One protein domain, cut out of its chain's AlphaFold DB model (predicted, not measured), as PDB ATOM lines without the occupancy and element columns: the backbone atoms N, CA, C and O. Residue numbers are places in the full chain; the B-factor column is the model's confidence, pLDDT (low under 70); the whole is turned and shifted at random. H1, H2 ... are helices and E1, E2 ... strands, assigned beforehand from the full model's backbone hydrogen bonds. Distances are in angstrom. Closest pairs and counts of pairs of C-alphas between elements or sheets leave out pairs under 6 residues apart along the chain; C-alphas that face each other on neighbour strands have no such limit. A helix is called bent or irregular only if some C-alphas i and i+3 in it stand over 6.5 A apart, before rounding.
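AT A GLANCE: This is residues 78 to 202 of the 240 residues of an uncharacterized protein of Agrobacterium rubi TR3 = NBRC 13261 (UniProt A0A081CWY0). A ribbon of two antiparallel strands, E1 and E2, lies in the middle, with H1, H3 and H5 fanned round it: H1 is nearest E2, while H3 and H5 are nearest E1. H2 packs on H1 and H3, H6 lies near the ribbon, and H4 lies beyond the ribbon from H3, touching no other helix. The 13-residue link from H1 to H2 pairs through residues 99 to 100 with E2. The printed part has 125 residues, with six named helices and two named strands in the order H1 H2 H3 E1 H4 E2 H5 H6, and is mostly helix. It is compact, with a radius of gyration of the C-alphas of 14.0 A and spans of 35 by 31 by 30 A.

HOW THE PARTS SIT: Start with H1, residues 80 to 90. H2, residues 104 to 110, only just touches it, with 3 pairs of C-alphas within 8 A, the closest being Arg 88 and Leu 107 at 7.3 A. Next find H3, residues 117 to 128, the hub, which touches three helices. It touches H1 about perpendicular, at 80 degrees, with the C-alphas of Glu 82 and Ala 122 closest at 4.6 A. With residue 119 alone it only just touches H2, with 3 such pairs. E1, residues 132 to 136, and E2, residues 159 to 163, are antiparallel neighbours: N 133 is 3.0 A from O 162, and N 135 is 2.8 A from O 160, both within hydrogen-bond range. Between them in the chain comes H4, residues 142 to 151, apart from H1, H2, H3 and H5. H5, residues 166 to 181, touches H3 at a steep tilt of 63 degrees, opposite ways; the C-alphas of Glu 128 and Ala 173 are closest at 5.3 A. H6, residues 193 to 196, has C-alpha 194 at 7.6 A from C-alpha 134. H1, H2 and H4 have every O i to N i+4 pair within hydrogen-bond range, H3 has 6 of 8 and H5 10 of 12; H6 is too short for such a pair, and its one O i to N i+3 pair is out of range.

IN THESE COORDINATES: Find C-alpha 80 at (-17.102, 13.623, -99.355); H1 runs 15.1 A from there. H3 measures 16.5 A and is only just irregular, with C-alphas 122 and 125 6.8 A apart. H5 measures 23.6 A from C-alpha 166 at (-4.811, 14.234, -84.642) and is irregular, with C-alphas 167 and 170 7.5 A apart. H6 ends at (-11.358, -9.695, -94.736).

THE WHOLE: The C-alphas farthest apart, Ser 96 and Gly 188, are 38.4 A apart. The printed part has no cut; the links H1 to H2 and H5 to H6 are long. Look at the B-factor column: pLDDT is under 70 at residues 114 to 118 and 178 to 202.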
ATOM      1  N   MET A  78      -9.422  13.814 -98.557       89.50
ATOM      2  CA  MET A  78     -10.584  12.935 -98.460       89.50
ATOM      3  C   MET A  78     -11.729  13.475 -99.313       89.50
ATOM      4  O   MET A  78     -12.096  14.649 -99.227       89.50
ATOM      5  N   SER A  79     -12.343  12.589-100.083       89.81
ATOM      6  CA  SER A  79     -13.620  12.827-100.746       89.81
ATOM      7  C   SER A  79     -14.766  12.966 -99.736       89.81
ATOM      8  O   SER A  79     -14.668  12.554 -98.577       89.81
ATOM      9  N   ALA A  80     -15.902  13.509-100.185       88.06
ATOM     10  CA  ALA A  80     -17.102  13.623 -99.355       88.06
ATOM     11  C   ALA A  80     -17.569  12.259 -98.814       88.06
ATOM     12  O   ALA A  80     -17.947  12.151 -97.651       88.06
ATOM     13  N   VAL A  81     -17.483  11.211 -99.636       86.69
ATOM     14  CA  VAL A  81     -17.867   9.846 -99.259       86.69
ATOM     15  C   VAL A  81     -16.987   9.305 -98.130       86.69
ATOM     16  O   VAL A  81     -17.500   8.775 -97.146       86.69
ATOM     17  N   GLU A  82     -15.671   9.478 -98.240       88.38
ATOM     18  CA  GLU A  82     -14.726   9.023 -97.215       88.38
ATOM     19  C   GLU A  82     -14.915   9.797 -95.905       88.38
ATOM     20  O   GLU A  82     -14.892   9.206 -94.827       88.38
ATOM     21  N   LYS A  83     -15.174  11.111 -95.984       92.62
ATOM     22  CA  LYS A  83     -15.492  11.930 -94.804       92.62
ATOM     23  C   LYS A  83     -16.754  11.439 -94.111       92.62
ATOM     24  O   LYS A  83     -16.743  11.264 -92.900       92.62
ATOM     25  N   VAL A  84     -17.823  11.181 -94.861       90.88
ATOM     26  CA  VAL A  84     -19.088  10.689 -94.295       90.88
ATOM     27  C   VAL A  84     -18.902   9.322 -93.634       90.88
ATOM     28  O   VAL A  84     -19.376   9.119 -92.517       90.88
ATOM     29  N   ALA A  85     -18.177   8.398 -94.269       87.44
ATOM     30  CA  ALA A  85     -17.901   7.087 -93.685       87.44
ATOM     31  C   ALA A  85     -17.094   7.193 -92.381       87.44
ATOM     32  O   ALA A  85     -17.429   6.536 -91.393       87.44
ATOM     33  N   ALA A  86     -16.081   8.062 -92.352       91.31
ATOM     34  CA  ALA A  86     -15.309   8.345 -91.151       91.31
ATOM     35  C   ALA A  86     -16.196   8.961 -90.054       91.31
ATOM     36  O   ALA A  86     -16.358   8.407 -88.971       91.31
ATOM     37  N   LEU A  87     -16.902  10.050 -90.346       92.94
ATOM     38  CA  LEU A  87     -17.795  10.692 -89.378       92.94
ATOM     39  C   LEU A  87     -18.874   9.742 -88.842       92.94
ATOM     40  O   LEU A  87     -19.259   9.834 -87.674       92.94
ATOM     41  N   ARG A  88     -19.307   8.761 -89.641       91.75
ATOM     42  CA  ARG A  88     -20.210   7.721 -89.157       91.75
ATOM     43  C   ARG A  88     -19.547   6.800 -88.135       91.75
ATOM     44  O   ARG A  88     -20.166   6.538 -87.110       91.75
ATOM     45  N   VAL A  89     -18.311   6.347 -88.349       89.94
ATOM     46  CA  VAL A  89     -17.569   5.584 -87.324       89.94
ATOM     47  C   VAL A  89     -17.368   6.433 -86.068       89.94
ATOM     48  O   VAL A  89     -17.618   5.947 -84.969       89.94
ATOM     49  N   TRP A  90     -16.998   7.707 -86.229       92.12
ATOM     50  CA  TRP A  90     -16.863   8.664 -85.124       92.12
ATOM     51  C   TRP A  90     -18.142   8.793 -84.284       92.12
ATOM     52  O   TRP A  90     -18.058   8.842 -83.061       92.12
ATOM     53  N   SER A  91     -19.328   8.741 -84.899       89.94
ATOM     54  CA  SER A  91     -20.604   8.827 -84.167       89.94
ATOM     55  C   SER A  91     -20.868   7.664 -83.196       89.94
ATOM     56  O   SER A  91     -21.723   7.774 -82.323       89.94
ATOM     57  N   PHE A  92     -20.124   6.558 -83.321       88.38
ATOM     58  CA  PHE A  92     -20.187   5.408 -82.410       88.38
ATOM     59  C   PHE A  92     -19.178   5.470 -81.266       88.38
ATOM     60  O   PHE A  92     -19.112   4.540 -80.460       88.38
ATOM     61  N   VAL A  93     -18.346   6.504 -81.228       87.00
ATOM     62  CA  VAL A  93     -17.215   6.561 -80.312       87.00
ATOM     63  C   VAL A  93     -17.659   7.035 -78.945       87.00
ATOM     64  O   VAL A  93     -18.347   8.044 -78.802       87.00
ATOM     65  N   ASN A  94     -17.186   6.337 -77.921       84.00
ATOM     66  CA  ASN A  94     -17.288   6.823 -76.558       84.00
ATOM     67  C   ASN A  94     -16.153   7.821 -76.272       84.00
ATOM     68  O   ASN A  94     -14.976   7.517 -76.489       84.00
ATOM     69  N   HIS A  95     -16.503   8.997 -75.753       79.88
ATOM     70  CA  HIS A  95     -15.561  10.068 -75.427       79.88
ATOM     71  C   HIS A  95     -14.548   9.688 -74.340       79.88
ATOM     72  O   HIS A  95     -13.449  10.237 -74.346       79.88
ATOM     73  N   SER A  96     -14.873   8.738 -73.460       76.56
ATOM     74  CA  SER A  96     -13.978   8.293 -72.387       76.56
ATOM     75  C   SER A  96     -12.810   7.450 -72.900       76.56
ATOM     76  O   SER A  96     -11.715   7.535 -72.357       76.56
ATOM     77  N   HIS A  97     -13.013   6.642 -73.948       81.31
ATOM     78  CA  HIS A  97     -11.999   5.680 -74.398       81.31
ATOM     79  C   HIS A  97     -11.591   5.806 -75.870       81.31
ATOM     80  O   HIS A  97     -10.603   5.204 -76.273       81.31
ATOM     81  N   LEU A  98     -12.303   6.589 -76.686       87.94
ATOM     82  CA  LEU A  98     -11.984   6.827 -78.102       87.94
ATOM     83  C   LEU A  98     -11.969   5.557 -78.978       87.94
ATOM     84  O   LEU A  98     -11.329   5.514 -80.028       87.94
ATOM     85  N   TYR A  99     -12.719   4.530 -78.570       88.69
ATOM     86  CA  TYR A  99     -12.967   3.333 -79.380       88.69
ATOM     87  C   TYR A  99     -14.423   3.300 -79.830       88.69
ATOM     88  O   TYR A  99     -15.321   3.743 -79.112       88.69
ATOM     89  N   ALA A 100     -14.642   2.708 -80.995       89.25
ATOM     90  CA  ALA A 100     -15.947   2.343 -81.513       89.25
ATOM     91  C   ALA A 100     -15.906   0.900 -82.019       89.25
ATOM     92  O   ALA A 100     -14.906   0.453 -82.567       89.25
ATOM     93  N   TRP A 101     -17.002   0.159 -81.893       89.88
ATOM     94  CA  TRP A 101     -17.119  -1.193 -82.460       89.88
ATOM     95  C   TRP A 101     -18.470  -1.415 -83.158       89.88
ATOM     96  O   TRP A 101     -19.186  -2.372 -82.846       89.88
ATOM     97  N   PRO A 102     -18.896  -0.553 -84.099       85.38
ATOM     98  CA  PRO A 102     -20.028  -0.869 -84.962       85.38
ATOM     99  C   PRO A 102     -19.682  -2.045 -85.894       85.38
ATOM    100  O   PRO A 102     -18.533  -2.232 -86.290       85.38
ATOM    101  N   SER A 103     -20.675  -2.859 -86.266       78.75
ATOM    102  CA  SER A 103     -20.487  -3.903 -87.275       78.75
ATOM    103  C   SER A 103     -20.412  -3.240 -88.634       78.75
ATOM    104  O   SER A 103     -21.096  -2.247 -88.880       78.75
ATOM    105  N   GLN A 104     -19.673  -3.851 -89.553       74.75
ATOM    106  CA  GLN A 104     -19.660  -3.401 -90.942       74.75
ATOM    107  C   GLN A 104     -21.051  -3.412 -91.566       74.75
ATOM    108  O   GLN A 104     -21.400  -2.467 -92.257       74.75
ATOM    109  N   ASP A 105     -21.876  -4.413 -91.258       75.44
ATOM    110  CA  ASP A 105     -23.263  -4.447 -91.726       75.44
ATOM    111  C   ASP A 105     -24.084  -3.261 -91.219       75.44
ATOM    112  O   ASP A 105     -24.891  -2.707 -91.964       75.44
ATOM    113  N   ARG A 106     -23.862  -2.844 -89.965       80.94
ATOM    114  CA  ARG A 106     -24.536  -1.676 -89.392       80.94
ATOM    115  C   ARG A 106     -24.066  -0.398 -90.078       80.94
ATOM    116  O   ARG A 106     -24.903   0.376 -90.522       80.94
ATOM    117  N   LEU A 107     -22.752  -0.216 -90.213       81.06
ATOM    118  CA  LEU A 107     -22.173   0.934 -90.912       81.06
ATOM    119  C   LEU A 107     -22.644   1.008 -92.369       81.06
ATOM    120  O   LEU A 107     -23.062   2.066 -92.822       81.06
ATOM    121  N   ALA A 108     -22.614  -0.111 -93.093       77.81
ATOM    122  CA  ALA A 108     -23.055  -0.184 -94.479       77.81
ATOM    123  C   ALA A 108     -24.536   0.180 -94.611       77.81
ATOM    124  O   ALA A 108     -24.871   1.031 -95.429       77.81
ATOM    125  N   LYS A 109     -25.406  -0.389 -93.764       81.75
ATOM    126  CA  LYS A 109     -26.837  -0.057 -93.739       81.75
ATOM    127  C   LYS A 109     -27.067   1.430 -93.461       81.75
ATOM    128  O   LYS A 109     -27.837   2.071 -94.165       81.75
ATOM    129  N   GLU A 110     -26.384   1.983 -92.465       82.06
ATOM    130  CA  GLU A 110     -26.517   3.386 -92.058       82.06
ATOM    131  C   GLU A 110     -25.953   4.397 -93.067       82.06
ATOM    132  O   GLU A 110     -26.272   5.586 -92.983       82.06
ATOM    133  N   LEU A 111     -25.112   3.936 -93.993       80.25
ATOM    134  CA  LEU A 111     -24.539   4.718 -95.089       80.25
ATOM    135  C   LEU A 111     -25.217   4.431 -96.439       80.25
ATOM    136  O   LEU A 111     -24.817   4.995 -97.453       80.25
ATOM    137  N   GLY A 112     -26.230   3.558 -96.469       76.94
ATOM    138  CA  GLY A 112     -26.940   3.192 -97.696       76.94
ATOM    139  C   GLY A 112     -26.138   2.304 -98.656       76.94
ATOM    140  O   GLY A 112     -26.468   2.225 -99.835       76.94
ATOM    141  N   TYR A 113     -25.089   1.624 -98.184       72.31
ATOM    142  CA  TYR A 113     -24.336   0.656 -98.982       72.31
ATOM    143  C   TYR A 113     -24.974  -0.734 -98.935       72.31
ATOM    144  O   TYR A 113     -25.347  -1.230 -97.872       72.31
ATOM    145  N   SER A 114     -24.969  -1.435-100.069       58.69
ATOM    146  CA  SER A 114     -25.417  -2.827-100.227       58.69
ATOM    147  C   SER A 114     -24.488  -3.890 -99.588       58.69
ATOM    148  O   SER A 114     -24.550  -5.054 -99.963       58.69
ATOM    149  N   ARG A 115     -23.722  -3.519 -98.543       57.56
ATOM    150  CA  ARG A 115     -22.654  -4.256 -97.807       57.56
ATOM    151  C   ARG A 115     -21.256  -4.265 -98.446       57.56
ATOM    152  O   ARG A 115     -21.104  -4.056 -99.640       57.56
ATOM    153  N   GLY A 116     -20.247  -4.486 -97.586       57.31
ATOM    154  CA  GLY A 116     -18.898  -4.998 -97.886       57.31
ATOM    155  C   GLY A 116     -17.906  -4.040 -98.570       57.31
ATOM    156  O   GLY A 116     -17.324  -3.184 -97.892       57.31
ATOM    157  N   PRO A 117     -17.655  -4.178 -99.890       58.03
ATOM    158  CA  PRO A 117     -16.492  -3.565-100.537       58.03
ATOM    159  C   PRO A 117     -16.519  -2.033-100.552       58.03
ATOM    160  O   PRO A 117     -15.472  -1.389-100.478       58.03
ATOM    161  N   ASN A 118     -17.706  -1.427-100.615       64.44
ATOM    162  CA  ASN A 118     -17.834   0.030-100.677       64.44
ATOM    163  C   ASN A 118     -17.527   0.699 -99.335       64.44
ATOM    164  O   ASN A 118     -16.909   1.760 -99.312       64.44
ATOM    165  N   LEU A 119     -17.870   0.047 -98.220       72.12
ATOM    166  CA  LEU A 119     -17.525   0.535 -96.887       72.12
ATOM    167  C   LEU A 119     -16.014   0.434 -96.635       72.12
ATOM    168  O   LEU A 119     -15.415   1.380 -96.133       72.12
ATOM    169  N   GLY A 120     -15.391  -0.688 -97.017       71.00
ATOM    170  CA  GLY A 120     -13.940  -0.867 -96.910       71.00
ATOM    171  C   GLY A 120     -13.170   0.194 -97.700       71.00
ATOM    172  O   GLY A 120     -12.257   0.817 -97.161       71.00
ATOM    173  N   LYS A 121     -13.593   0.476 -98.941       72.56
ATOM    174  CA  LYS A 121     -13.034   1.561 -99.765       72.56
ATOM    175  C   LYS A 121     -13.246   2.938 -99.135       72.56
ATOM    176  O   LYS A 121     -12.295   3.706 -99.062       72.56
ATOM    177  N   ALA A 122     -14.450   3.229 -98.642       74.62
ATOM    178  CA  ALA A 122     -14.763   4.520 -98.033       74.62
ATOM    179  C   ALA A 122     -13.987   4.774 -96.726       74.62
ATOM    180  O   ALA A 122     -13.656   5.915 -96.422       74.62
ATOM    181  N   LEU A 123     -13.661   3.724 -95.964       83.94
ATOM    182  CA  LEU A 123     -12.860   3.834 -94.738       83.94
ATOM    183  C   LEU A 123     -11.350   3.755 -94.984       83.94
ATOM    184  O   LEU A 123     -10.573   4.185 -94.132       83.94
ATOM    185  N   ARG A 124     -10.916   3.224 -96.136       83.50
ATOM    186  CA  ARG A 124      -9.499   3.019 -96.468       83.50
ATOM    187  C   ARG A 124      -8.678   4.284 -96.265       83.50
ATOM    188  O   ARG A 124      -7.632   4.233 -95.624       83.50
ATOM    189  N   ARG A 125      -9.174   5.418 -96.759       84.88
ATOM    190  CA  ARG A 125      -8.459   6.689 -96.670       84.88
ATOM    191  C   ARG A 125      -8.246   7.146 -95.231       84.88
ATOM    192  O   ARG A 125      -7.197   7.696 -94.922       84.88
ATOM    193  N   SER A 126      -9.189   6.865 -94.336       89.25
ATOM    194  CA  SER A 126      -9.042   7.160 -92.910       89.25
ATOM    195  C   SER A 126      -7.960   6.310 -92.240       89.25
ATOM    196  O   SER A 126      -7.280   6.808 -91.349       89.25
ATOM    197  N   PHE A 127      -7.753   5.064 -92.679       87.38
ATOM    198  CA  PHE A 127      -6.622   4.247 -92.223       87.38
ATOM    199  C   PHE A 127      -5.291   4.744 -92.795       87.38
ATOM    200  O   PHE A 127      -4.316   4.873 -92.066       87.38
ATOM    201  N   GLU A 128      -5.255   5.092 -94.084       86.88
ATOM    202  CA  GLU A 128      -4.057   5.641 -94.739       86.88
ATOM    203  C   GLU A 128      -3.632   6.998 -94.169       86.88
ATOM    204  O   GLU A 128      -2.445   7.306 -94.143       86.88
ATOM    205  N   LEU A 129      -4.590   7.801 -93.705       90.50
ATOM    206  CA  LEU A 129      -4.337   9.044 -92.981       90.50
ATOM    207  C   LEU A 129      -3.919   8.820 -91.526       90.50
ATOM    208  O   LEU A 129      -3.510   9.777 -90.882       90.50
ATOM    209  N   GLY A 130      -4.056   7.603 -90.995       88.62
ATOM    210  CA  GLY A 130      -3.834   7.313 -89.581       88.62
ATOM    211  C   GLY A 130      -4.932   7.850 -88.664       88.62
ATOM    212  O   GLY A 130      -4.724   7.919 -87.458       88.62
ATOM    213  N   ALA A 131      -6.105   8.212 -89.192       92.06
ATOM    214  CA  ALA A 131      -7.234   8.691 -88.395       92.06
ATOM    215  C   ALA A 131      -7.901   7.568 -87.580       92.06
ATOM    216  O   ALA A 131      -8.421   7.821 -86.487       92.06
ATOM    217  N   TYR A 132      -7.832   6.333 -88.093       88.12
ATOM    218  CA  TYR A 132      -8.236   5.115 -87.395       88.12
ATOM    219  C   TYR A 132      -7.132   4.074 -87.370       88.12
ATOM    220  O   TYR A 132      -6.410   3.915 -88.352       88.12
ATOM    221  N   SER A 133      -7.131   3.269 -86.309       85.56
ATOM    222  CA  SER A 133      -6.426   1.988 -86.279       85.56
ATOM    223  C   SER A 133      -7.427   0.857 -86.004       85.56
ATOM    224  O   SER A 133      -8.199   0.942 -85.042       85.56
ATOM    225  N   PRO A 134      -7.469  -0.193 -86.843       83.94
ATOM    226  CA  PRO A 134      -8.268  -1.378 -86.565       83.94
ATOM    227  C   PRO A 134      -7.585  -2.202 -85.468       83.94
ATOM    228  O   PRO A 134      -6.420  -2.571 -85.601       83.94
ATOM    229  N   VAL A 135      -8.312  -2.501 -84.393       82.62
ATOM    230  CA  VAL A 135      -7.821  -3.273 -83.244       82.62
ATOM    231  C   VAL A 135      -8.708  -4.505 -83.059       82.62
ATOM    232  O   VAL A 135      -9.922  -4.351 -82.897       82.62
ATOM    233  N   PRO A 136      -8.167  -5.735 -83.088       82.50
ATOM    234  CA  PRO A 136      -8.951  -6.924 -82.771       82.50
ATOM    235  C   PRO A 136      -9.553  -6.821 -81.366       82.50
ATOM    236  O   PRO A 136      -8.866  -6.438 -80.424       82.50
ATOM    237  N   ILE A 137     -10.823  -7.202 -81.196       81.31
ATOM    238  CA  ILE A 137     -11.521  -7.084 -79.900       81.31
ATOM    239  C   ILE A 137     -10.787  -7.847 -78.792       81.31
ATOM    240  O   ILE A 137     -10.730  -7.386 -77.655       81.31
ATOM    241  N   ARG A 138     -10.175  -8.988 -79.125       83.06
ATOM    242  CA  ARG A 138      -9.359  -9.772 -78.187       83.06
ATOM    243  C   ARG A 138      -8.152  -9.016 -77.610       83.06
ATOM    244  O   ARG A 138      -7.740  -9.355 -76.505       83.06
ATOM    245  N   ASP A 139      -7.642  -8.023 -78.339       82.19
ATOM    246  CA  ASP A 139      -6.431  -7.258 -78.020       82.19
ATOM    247  C   ASP A 139      -6.769  -5.903 -77.363       82.19
ATOM    248  O   ASP A 139      -5.878  -5.110 -77.063       82.19
ATOM    249  N   LEU A 140      -8.057  -5.620 -77.124       80.88
ATOM    250  CA  LEU A 140      -8.487  -4.457 -76.349       80.88
ATOM    251  C   LEU A 140      -8.131  -4.615 -74.859       80.88
ATOM    252  O   LEU A 140      -8.079  -5.744 -74.356       80.88
ATOM    253  N   PRO A 141      -7.982  -3.496 -74.120       84.12
ATOM    254  CA  PRO A 141      -7.985  -3.510 -72.658       84.12
ATOM    255  C   PRO A 141      -9.161  -4.328 -72.113       84.12
ATOM    256  O   PRO A 141     -10.247  -4.297 -72.695       84.12
ATOM    257  N   ILE A 142      -8.945  -5.052 -71.010       80.62
ATOM    258  CA  ILE A 142      -9.894  -6.046 -70.476       80.62
ATOM    259  C   ILE A 142     -11.300  -5.454 -70.323       80.62
ATOM    260  O   ILE A 142     -12.259  -6.057 -70.802       80.62
ATOM    261  N   ASP A 143     -11.409  -4.248 -69.769       80.50
ATOM    262  CA  ASP A 143     -12.700  -3.596 -69.530       80.50
ATOM    263  C   ASP A 143     -13.408  -3.223 -70.840       80.50
ATOM    264  O   ASP A 143     -14.609  -3.447 -71.002       80.50
ATOM    265  N   LEU A 144     -12.659  -2.730 -71.835       84.12
ATOM    266  CA  LEU A 144     -13.199  -2.395 -73.158       84.12
ATOM    267  C   LEU A 144     -13.615  -3.644 -73.938       84.12
ATOM    268  O   LEU A 144     -14.638  -3.644 -74.624       84.12
ATOM    269  N   ARG A 145     -12.837  -4.722 -73.824       85.25
ATOM    270  CA  ARG A 145     -13.157  -6.021 -74.413       85.25
ATOM    271  C   ARG A 145     -14.446  -6.577 -73.824       85.25
ATOM    272  O   ARG A 145     -15.322  -7.011 -74.572       85.25
ATOM    273  N   ASP A 146     -14.578  -6.543 -72.503       86.69
ATOM    274  CA  ASP A 146     -15.764  -7.021 -71.802       86.69
ATOM    275  C   ASP A 146     -16.997  -6.185 -72.165       86.69
ATOM    276  O   ASP A 146     -18.050  -6.756 -72.456       86.69
ATOM    277  N   MET A 147     -16.864  -4.860 -72.273       85.06
ATOM    278  CA  MET A 147     -17.933  -3.990 -72.778       85.06
ATOM    279  C   MET A 147     -18.322  -4.309 -74.227       85.06
ATOM    280  O   MET A 147     -19.512  -4.389 -74.545       85.06
ATOM    281  N   ALA A 148     -17.348  -4.536 -75.111       84.75
ATOM    282  CA  ALA A 148     -17.620  -4.881 -76.502       84.75
ATOM    283  C   ALA A 148     -18.346  -6.234 -76.623       84.75
ATOM    284  O   ALA A 148     -19.331  -6.351 -77.356       84.75
ATOM    285  N   VAL A 149     -17.897  -7.255 -75.886       86.25
ATOM    286  CA  VAL A 149     -18.450  -8.615 -75.960       86.25
ATOM    287  C   VAL A 149     -19.774  -8.728 -75.205       86.25
ATOM    288  O   VAL A 149     -20.787  -9.089 -75.800       86.25
ATOM    289  N   LYS A 150     -19.788  -8.407 -73.908       84.75
ATOM    290  CA  LYS A 150     -20.950  -8.601 -73.025       84.75
ATOM    291  C   LYS A 150     -21.975  -7.483 -73.183       84.75
ATOM    292  O   LYS A 150     -23.169  -7.753 -73.213       84.75
ATOM    293  N   GLY A 151     -21.511  -6.240 -73.298       75.31
ATOM    294  CA  GLY A 151     -22.386  -5.068 -73.389       75.31
ATOM    295  C   GLY A 151     -22.985  -4.853 -74.779       75.31
ATOM    296  O   GLY A 151     -24.102  -4.362 -74.891       75.31
ATOM    297  N   SER A 152     -22.261  -5.220 -75.843       75.06
ATOM    298  CA  SER A 152     -22.682  -4.959 -77.234       75.06
ATOM    299  C   SER A 152     -22.885  -6.213 -78.096       75.06
ATOM    300  O   SER A 152     -23.186  -6.086 -79.283       75.06
ATOM    301  N   GLY A 153     -22.692  -7.416 -77.542       79.94
ATOM    302  CA  GLY A 153     -22.879  -8.683 -78.259       79.94
ATOM    303  C   GLY A 153     -21.835  -8.958 -79.348       79.94
ATOM    304  O   GLY A 153     -22.117  -9.675 -80.311       79.94
ATOM    305  N   ARG A 154     -20.636  -8.362 -79.263       81.06
ATOM    306  CA  ARG A 154     -19.578  -8.592 -80.259       81.06
ATOM    307  C   ARG A 154     -18.861  -9.918 -80.048       81.06
ATOM    308  O   ARG A 154     -18.679 -10.394 -78.934       81.06
ATOM    309  N   SER A 155     -18.377 -10.479 -81.152       83.25
ATOM    310  CA  SER A 155     -17.471 -11.624 -81.122       83.25
ATOM    311  C   SER A 155     -16.048 -11.181 -80.791       83.25
ATOM    312  O   SER A 155     -15.576 -10.168 -81.303       83.25
ATOM    313  N   MET A 156     -15.321 -12.013 -80.045       81.69
ATOM    314  CA  MET A 156     -13.874 -11.886 -79.815       81.69
ATOM    315  C   MET A 156     -13.042 -11.862 -81.108       81.69
ATOM    316  O   MET A 156     -11.910 -11.386 -81.108       81.69
ATOM    317  N   ARG A 157     -13.601 -12.376 -82.213       78.81
ATOM    318  CA  ARG A 157     -12.986 -12.338 -83.551       78.81
ATOM    319  C   ARG A 157     -13.232 -11.021 -84.298       78.81
ATOM    320  O   ARG A 157     -12.686 -10.845 -85.382       78.81
ATOM    321  N   GLY A 158     -14.088 -10.147 -83.768       79.94
ATOM    322  CA  GLY A 158     -14.419  -8.862 -84.376       79.94
ATOM    323  C   GLY A 158     -13.310  -7.823 -84.217       79.94
ATOM    324  O   GLY A 158     -12.314  -8.044 -83.526       79.94
ATOM    325  N   VAL A 159     -13.518  -6.668 -84.845       83.38
ATOM    326  CA  VAL A 159     -12.594  -5.530 -84.827       83.38
ATOM    327  C   VAL A 159     -13.290  -4.305 -84.244       83.38
ATOM    328  O   VAL A 159     -14.457  -4.037 -84.533       83.38
ATOM    329  N   ALA A 160     -12.556  -3.571 -83.418       87.12
ATOM    330  CA  ALA A 160     -12.873  -2.223 -82.988       87.12
ATOM    331  C   ALA A 160     -12.046  -1.206 -83.787       87.12
ATOM    332  O   ALA A 160     -10.954  -1.494 -84.275       87.12
ATOM    333  N   TYR A 161     -12.570   0.002 -83.899       88.88
ATOM    334  CA  TYR A 161     -11.920   1.157 -84.491       88.88
ATOM    335  C   TYR A 161     -11.425   2.045 -83.355       88.88
ATOM    336  O   TYR A 161     -12.228   2.575 -82.585       88.88
ATOM    337  N   ARG A 162     -10.107   2.197 -83.243       90.31
ATOM    338  CA  ARG A 162      -9.493   3.184 -82.354       90.31
ATOM    339  C   ARG A 162      -9.377   4.506 -83.095       90.31
ATOM    340  O   ARG A 162      -8.816   4.530 -84.190       90.31
ATOM    341  N   LEU A 163      -9.877   5.589 -82.509       92.69
ATOM    342  CA  LEU A 163      -9.626   6.936 -83.017       92.69
ATOM    343  C   LEU A 163      -8.268   7.392 -82.524       92.69
ATOM    344  O   LEU A 163      -8.034   7.507 -81.320       92.69
ATOM    345  N   ASN A 164      -7.378   7.660 -83.467       90.38
ATOM    346  CA  ASN A 164      -6.062   8.173 -83.136       90.38
ATOM    347  C   ASN A 164      -6.151   9.694 -82.954       90.38
ATOM    348  O   ASN A 164      -6.784  10.357 -83.783       90.38
ATOM    349  N   PRO A 165      -5.527  10.265 -81.912       88.88
ATOM    350  CA  PRO A 165      -5.408  11.713 -81.773       88.88
ATOM    351  C   PRO A 165      -4.782  12.346 -83.023       88.88
ATOM    352  O   PRO A 165      -3.916  11.733 -83.649       88.88
ATOM    353  N   VAL A 166      -5.214  13.557 -83.390       91.81
ATOM    354  CA  VAL A 166      -4.811  14.234 -84.642       91.81
ATOM    355  C   VAL A 166      -3.292  14.388 -84.731       91.81
ATOM    356  O   VAL A 166      -2.696  14.162 -85.780       91.81
ATOM    357  N   GLU A 167      -2.650  14.687 -83.607       90.81
ATOM    358  CA  GLU A 167      -1.203  14.811 -83.466       90.81
ATOM    359  C   GLU A 167      -0.431  13.509 -83.754       90.81
ATOM    360  O   GLU A 167       0.758  13.565 -84.055       90.81
ATOM    361  N   LYS A 168      -1.096  12.345 -83.713       89.94
ATOM    362  CA  LYS A 168      -0.498  11.024 -83.980       89.94
ATOM    363  C   LYS A 168      -0.798  10.472 -85.371       89.94
ATOM    364  O   LYS A 168      -0.290   9.413 -85.726       89.94
ATOM    365  N   TRP A 169      -1.600  11.160 -86.183       93.38
ATOM    366  CA  TRP A 169      -2.034  10.640 -87.486       93.38
ATOM    367  C   TRP A 169      -0.868  10.274 -88.407       93.38
ATOM    368  O   TRP A 169      -0.889   9.216 -89.024       93.38
ATOM    369  N   ALA A 170       0.185  11.094 -88.457       90.12
ATOM    370  CA  ALA A 170       1.350  10.816 -89.298       90.12
ATOM    371  C   ALA A 170       2.108   9.540 -88.874       90.12
ATOM    372  O   ALA A 170       2.533   8.760 -89.727       90.12
ATOM    373  N   GLU A 171       2.248   9.314 -87.568       88.94
ATOM    374  CA  GLU A 171       2.878   8.114 -87.004       88.94
ATOM    375  C   GLU A 171       2.045   6.865 -87.325       88.94
ATOM    376  O   GLU A 171       2.555   5.873 -87.844       88.94
ATOM    377  N   GLU A 172       0.738   6.944 -87.090       88.81
ATOM    378  CA  GLU A 172      -0.199   5.842 -87.308       88.81
ATOM    379  C   GLU A 172      -0.357   5.504 -88.797       88.81
ATOM    380  O   GLU A 172      -0.420   4.332 -89.170       88.81
ATOM    381  N   ALA A 173      -0.331   6.513 -89.673       87.06
ATOM    382  CA  ALA A 173      -0.290   6.331 -91.120       87.06
ATOM    383  C   ALA A 173       0.968   5.564 -91.558       87.06
ATOM    384  O   ALA A 173       0.892   4.652 -92.385       87.06
ATOM    385  N   ALA A 174       2.131   5.896 -90.985       84.81
ATOM    386  CA  ALA A 174       3.384   5.202 -91.269       84.81
ATOM    387  C   ALA A 174       3.365   3.750 -90.761       84.81
ATOM    388  O   ALA A 174       3.819   2.841 -91.466       84.81
ATOM    389  N   ALA A 175       2.789   3.510 -89.578       80.00
ATOM    390  CA  ALA A 175       2.582   2.169 -89.040       80.00
ATOM    391  C   ALA A 175       1.660   1.340 -89.952       80.00
ATOM    392  O   ALA A 175       2.002   0.217 -90.329       80.00
ATOM    393  N   PHE A 176       0.542   1.917 -90.400       80.44
ATOM    394  CA  PHE A 176      -0.379   1.267 -91.330       80.44
ATOM    395  C   PHE A 176       0.268   0.968 -92.690       80.44
ATOM    396  O   PHE A 176       0.152  -0.147 -93.204       80.44
ATOM    397  N   ALA A 177       1.023   1.912 -93.255       76.69
ATOM    398  CA  ALA A 177       1.765   1.701 -94.498       76.69
ATOM    399  C   ALA A 177       2.834   0.600 -94.367       76.69
ATOM    400  O   ALA A 177       3.110  -0.116 -95.329       76.69
ATOM    401  N   SER A 178       3.426   0.439 -93.181       67.50
ATOM    402  CA  SER A 178       4.388  -0.631 -92.892       67.50
ATOM    403  C   SER A 178       3.703  -1.997 -92.804       67.50
ATOM    404  O   SER A 178       4.208  -2.969 -93.366       67.50
ATOM    405  N   LEU A 179       2.507  -2.061 -92.203       67.00
ATOM    406  CA  LEU A 179       1.665  -3.264 -92.196       67.00
ATOM    407  C   LEU A 179       1.259  -3.689 -93.615       67.00
ATOM    408  O   LEU A 179       1.247  -4.882 -93.904       67.00
ATOM    409  N   GLN A 180       1.004  -2.731 -94.514       62.38
ATOM    410  CA  GLN A 180       0.713  -2.995 -95.931       62.38
ATOM    411  C   GLN A 180       1.908  -3.528 -96.736       62.38
ATOM    412  O   GLN A 180       1.714  -4.164 -97.770       62.38
ATOM    413  N   LYS A 181       3.144  -3.254 -96.309       50.03
ATOM    414  CA  LYS A 181       4.365  -3.680 -97.017       50.03
ATOM    415  C   LYS A 181       4.886  -5.051 -96.570       50.03
ATOM    416  O   LYS A 181       5.690  -5.641 -97.300       50.03
ATOM    417  N   GLY A 182       4.439  -5.548 -95.415       42.53
ATOM    418  CA  GLY A 182       4.685  -6.916 -94.952       42.53
ATOM    419  C   GLY A 182       3.868  -7.958 -95.729       42.53
ATOM    420  O   GLY A 182       2.878  -7.623 -96.379       42.53
ATOM    421  N   ASP A 183       4.264  -9.234 -95.652       38.19
ATOM    422  CA  ASP A 183       3.646 -10.361 -96.385       38.19
ATOM    423  C   ASP A 183       2.133 -10.540 -96.147       38.19
ATOM    424  O   ASP A 183       1.468 -11.241 -96.903       38.19
ATOM    425  N   MET A 184       1.548  -9.833 -95.176       36.78
ATOM    426  CA  MET A 184       0.103  -9.798 -94.929       36.78
ATOM    427  C   MET A 184      -0.739  -9.166 -96.053       36.78
ATOM    428  O   MET A 184      -1.957  -9.268 -95.979       36.78
ATOM    429  N   PHE A 185      -0.154  -8.525 -97.076       38.16
ATOM    430  CA  PHE A 185      -0.907  -7.882 -98.176       38.16
ATOM    431  C   PHE A 185      -0.469  -8.279 -99.602       38.16
ATOM    432  O   PHE A 185      -1.058  -7.793-100.568       38.16
ATOM    433  N   ARG A 186       0.540  -9.151 -99.776       30.25
ATOM    434  CA  ARG A 186       1.099  -9.486-101.109       30.25
ATOM    435  C   ARG A 186       0.378 -10.594-101.879       30.25
ATOM    436  O   ARG A 186       0.630 -10.742-103.072       30.25
ATOM    437  N   GLY A 187      -0.515 -11.354-101.257       28.19
ATOM    438  CA  GLY A 187      -1.319 -12.363-101.946       28.19
ATOM    439  C   GLY A 187      -2.721 -11.837-102.211       28.19
ATOM    440  O   GLY A 187      -3.401 -11.424-101.279       28.19
ATOM    441  N   GLY A 188      -3.199 -11.899-103.456       34.22
ATOM    442  CA  GLY A 188      -4.594 -11.616-103.840       34.22
ATOM    443  C   GLY A 188      -5.650 -12.548-103.218       34.22
ATOM    444  O   GLY A 188      -6.752 -12.656-103.738       34.22
ATOM    445  N   THR A 189      -5.321 -13.225-102.124       36.34
ATOM    446  CA  THR A 189      -6.174 -14.048-101.272       36.34
ATOM    447  C   THR A 189      -5.644 -13.874 -99.849       36.34
ATOM    448  O   THR A 189      -4.496 -14.187 -99.544       36.34
ATOM    449  N   LEU A 190      -6.445 -13.230 -99.006       43.75
ATOM    450  CA  LEU A 190      -6.010 -12.656 -97.738       43.75
ATOM    451  C   LEU A 190      -6.454 -13.538 -96.566       43.75
ATOM    452  O   LEU A 190      -7.542 -13.365 -96.021       43.75
ATOM    453  N   GLU A 191      -5.592 -14.466 -96.159       33.91
ATOM    454  CA  GLU A 191      -5.762 -15.275 -94.949       33.91
ATOM    455  C   GLU A 191      -5.440 -14.446 -93.691       33.91
ATOM    456  O   GLU A 191      -4.363 -14.518 -93.106       33.91
ATOM    457  N   GLY A 192      -6.382 -13.603 -93.264       38.22
ATOM    458  CA  GLY A 192      -6.291 -12.873 -91.997       38.22
ATOM    459  C   GLY A 192      -7.515 -11.990 -91.758       38.22
ATOM    460  O   GLY A 192      -7.933 -11.246 -92.644       38.22
ATOM    461  N   SER A 193      -8.120 -12.043 -90.564       42.00
ATOM    462  CA  SER A 193      -9.419 -11.387 -90.300       42.00
ATOM    463  C   SER A 193      -9.416  -9.864 -90.520       42.00
ATOM    464  O   SER A 193     -10.446  -9.294 -90.875       42.00
ATOM    465  N   MET A 194      -8.260  -9.204 -90.395       43.19
ATOM    466  CA  MET A 194      -8.099  -7.772 -90.686       43.19
ATOM    467  C   MET A 194      -8.197  -7.441 -92.177       43.19
ATOM    468  O   MET A 194      -8.648  -6.362 -92.554       43.19
ATOM    469  N   ALA A 195      -7.807  -8.375 -93.034       39.69
ATOM    470  CA  ALA A 195      -7.833  -8.196 -94.469       39.69
ATOM    471  C   ALA A 195      -9.198  -8.557 -95.079       39.69
ATOM    472  O   ALA A 195      -9.650  -7.888 -96.009       39.69
ATOM    473  N   HIS A 196      -9.929  -9.497 -94.467       43.44
ATOM    474  CA  HIS A 196     -11.358  -9.695 -94.736       43.44
ATOM    475  C   HIS A 196     -12.192  -8.428 -94.473       43.44
ATOM    476  O   HIS A 196     -13.153  -8.170 -95.195       43.44
ATOM    477  N   HIS A 197     -11.802  -7.598 -93.498       46.22
ATOM    478  CA  HIS A 197     -12.473  -6.327 -93.209       46.22
ATOM    479  C   HIS A 197     -12.316  -5.267 -94.312       46.22
ATOM    480  O   HIS A 197     -13.175  -4.393 -94.433       46.22
ATOM    481  N   LEU A 198     -11.251  -5.318 -95.112       47.44
ATOM    482  CA  LEU A 198     -10.993  -4.330 -96.164       47.44
ATOM    483  C   LEU A 198     -11.312  -4.850 -97.570       47.44
ATOM    484  O   LEU A 198     -11.500  -4.037 -98.473       47.44
ATOM    485  N   ASN A 199     -11.380  -6.172 -97.759       40.00
ATOM    486  CA  ASN A 199     -11.260  -6.778 -99.083       40.00
ATOM    487  C   ASN A 199     -12.281  -7.888 -99.387       40.00
ATOM    488  O   ASN A 199     -11.967  -8.859-100.071       40.00
ATOM    489  N   SER A 200     -13.527  -7.741 -98.928       38.38
ATOM    490  CA  SER A 200     -14.634  -8.540 -99.468       38.38
ATOM    491  C   SER A 200     -14.896  -8.146-100.930       38.38
ATOM    492  O   SER A 200     -15.702  -7.266-101.202       38.38
ATOM    493  N   GLU A 201     -14.190  -8.838-101.823       39.06
ATOM    494  CA  GLU A 201     -14.453  -9.097-103.245       39.06
ATOM    495  C   GLU A 201     -14.136  -7.986-104.266       39.06
ATOM    496  O   GLU A 201     -14.931  -7.130-104.655       39.06
ATOM    497  N   LEU A 202     -12.909  -8.111-104.781       37.31
ATOM    498  CA  LEU A 202     -12.497  -7.835-106.156       37.31
ATOM    499  C   LEU A 202     -13.380  -8.645-107.124       37.31
ATOM    500  O   LEU A 202     -13.003  -9.733-107.532       37.31
TER     501      LEU A 202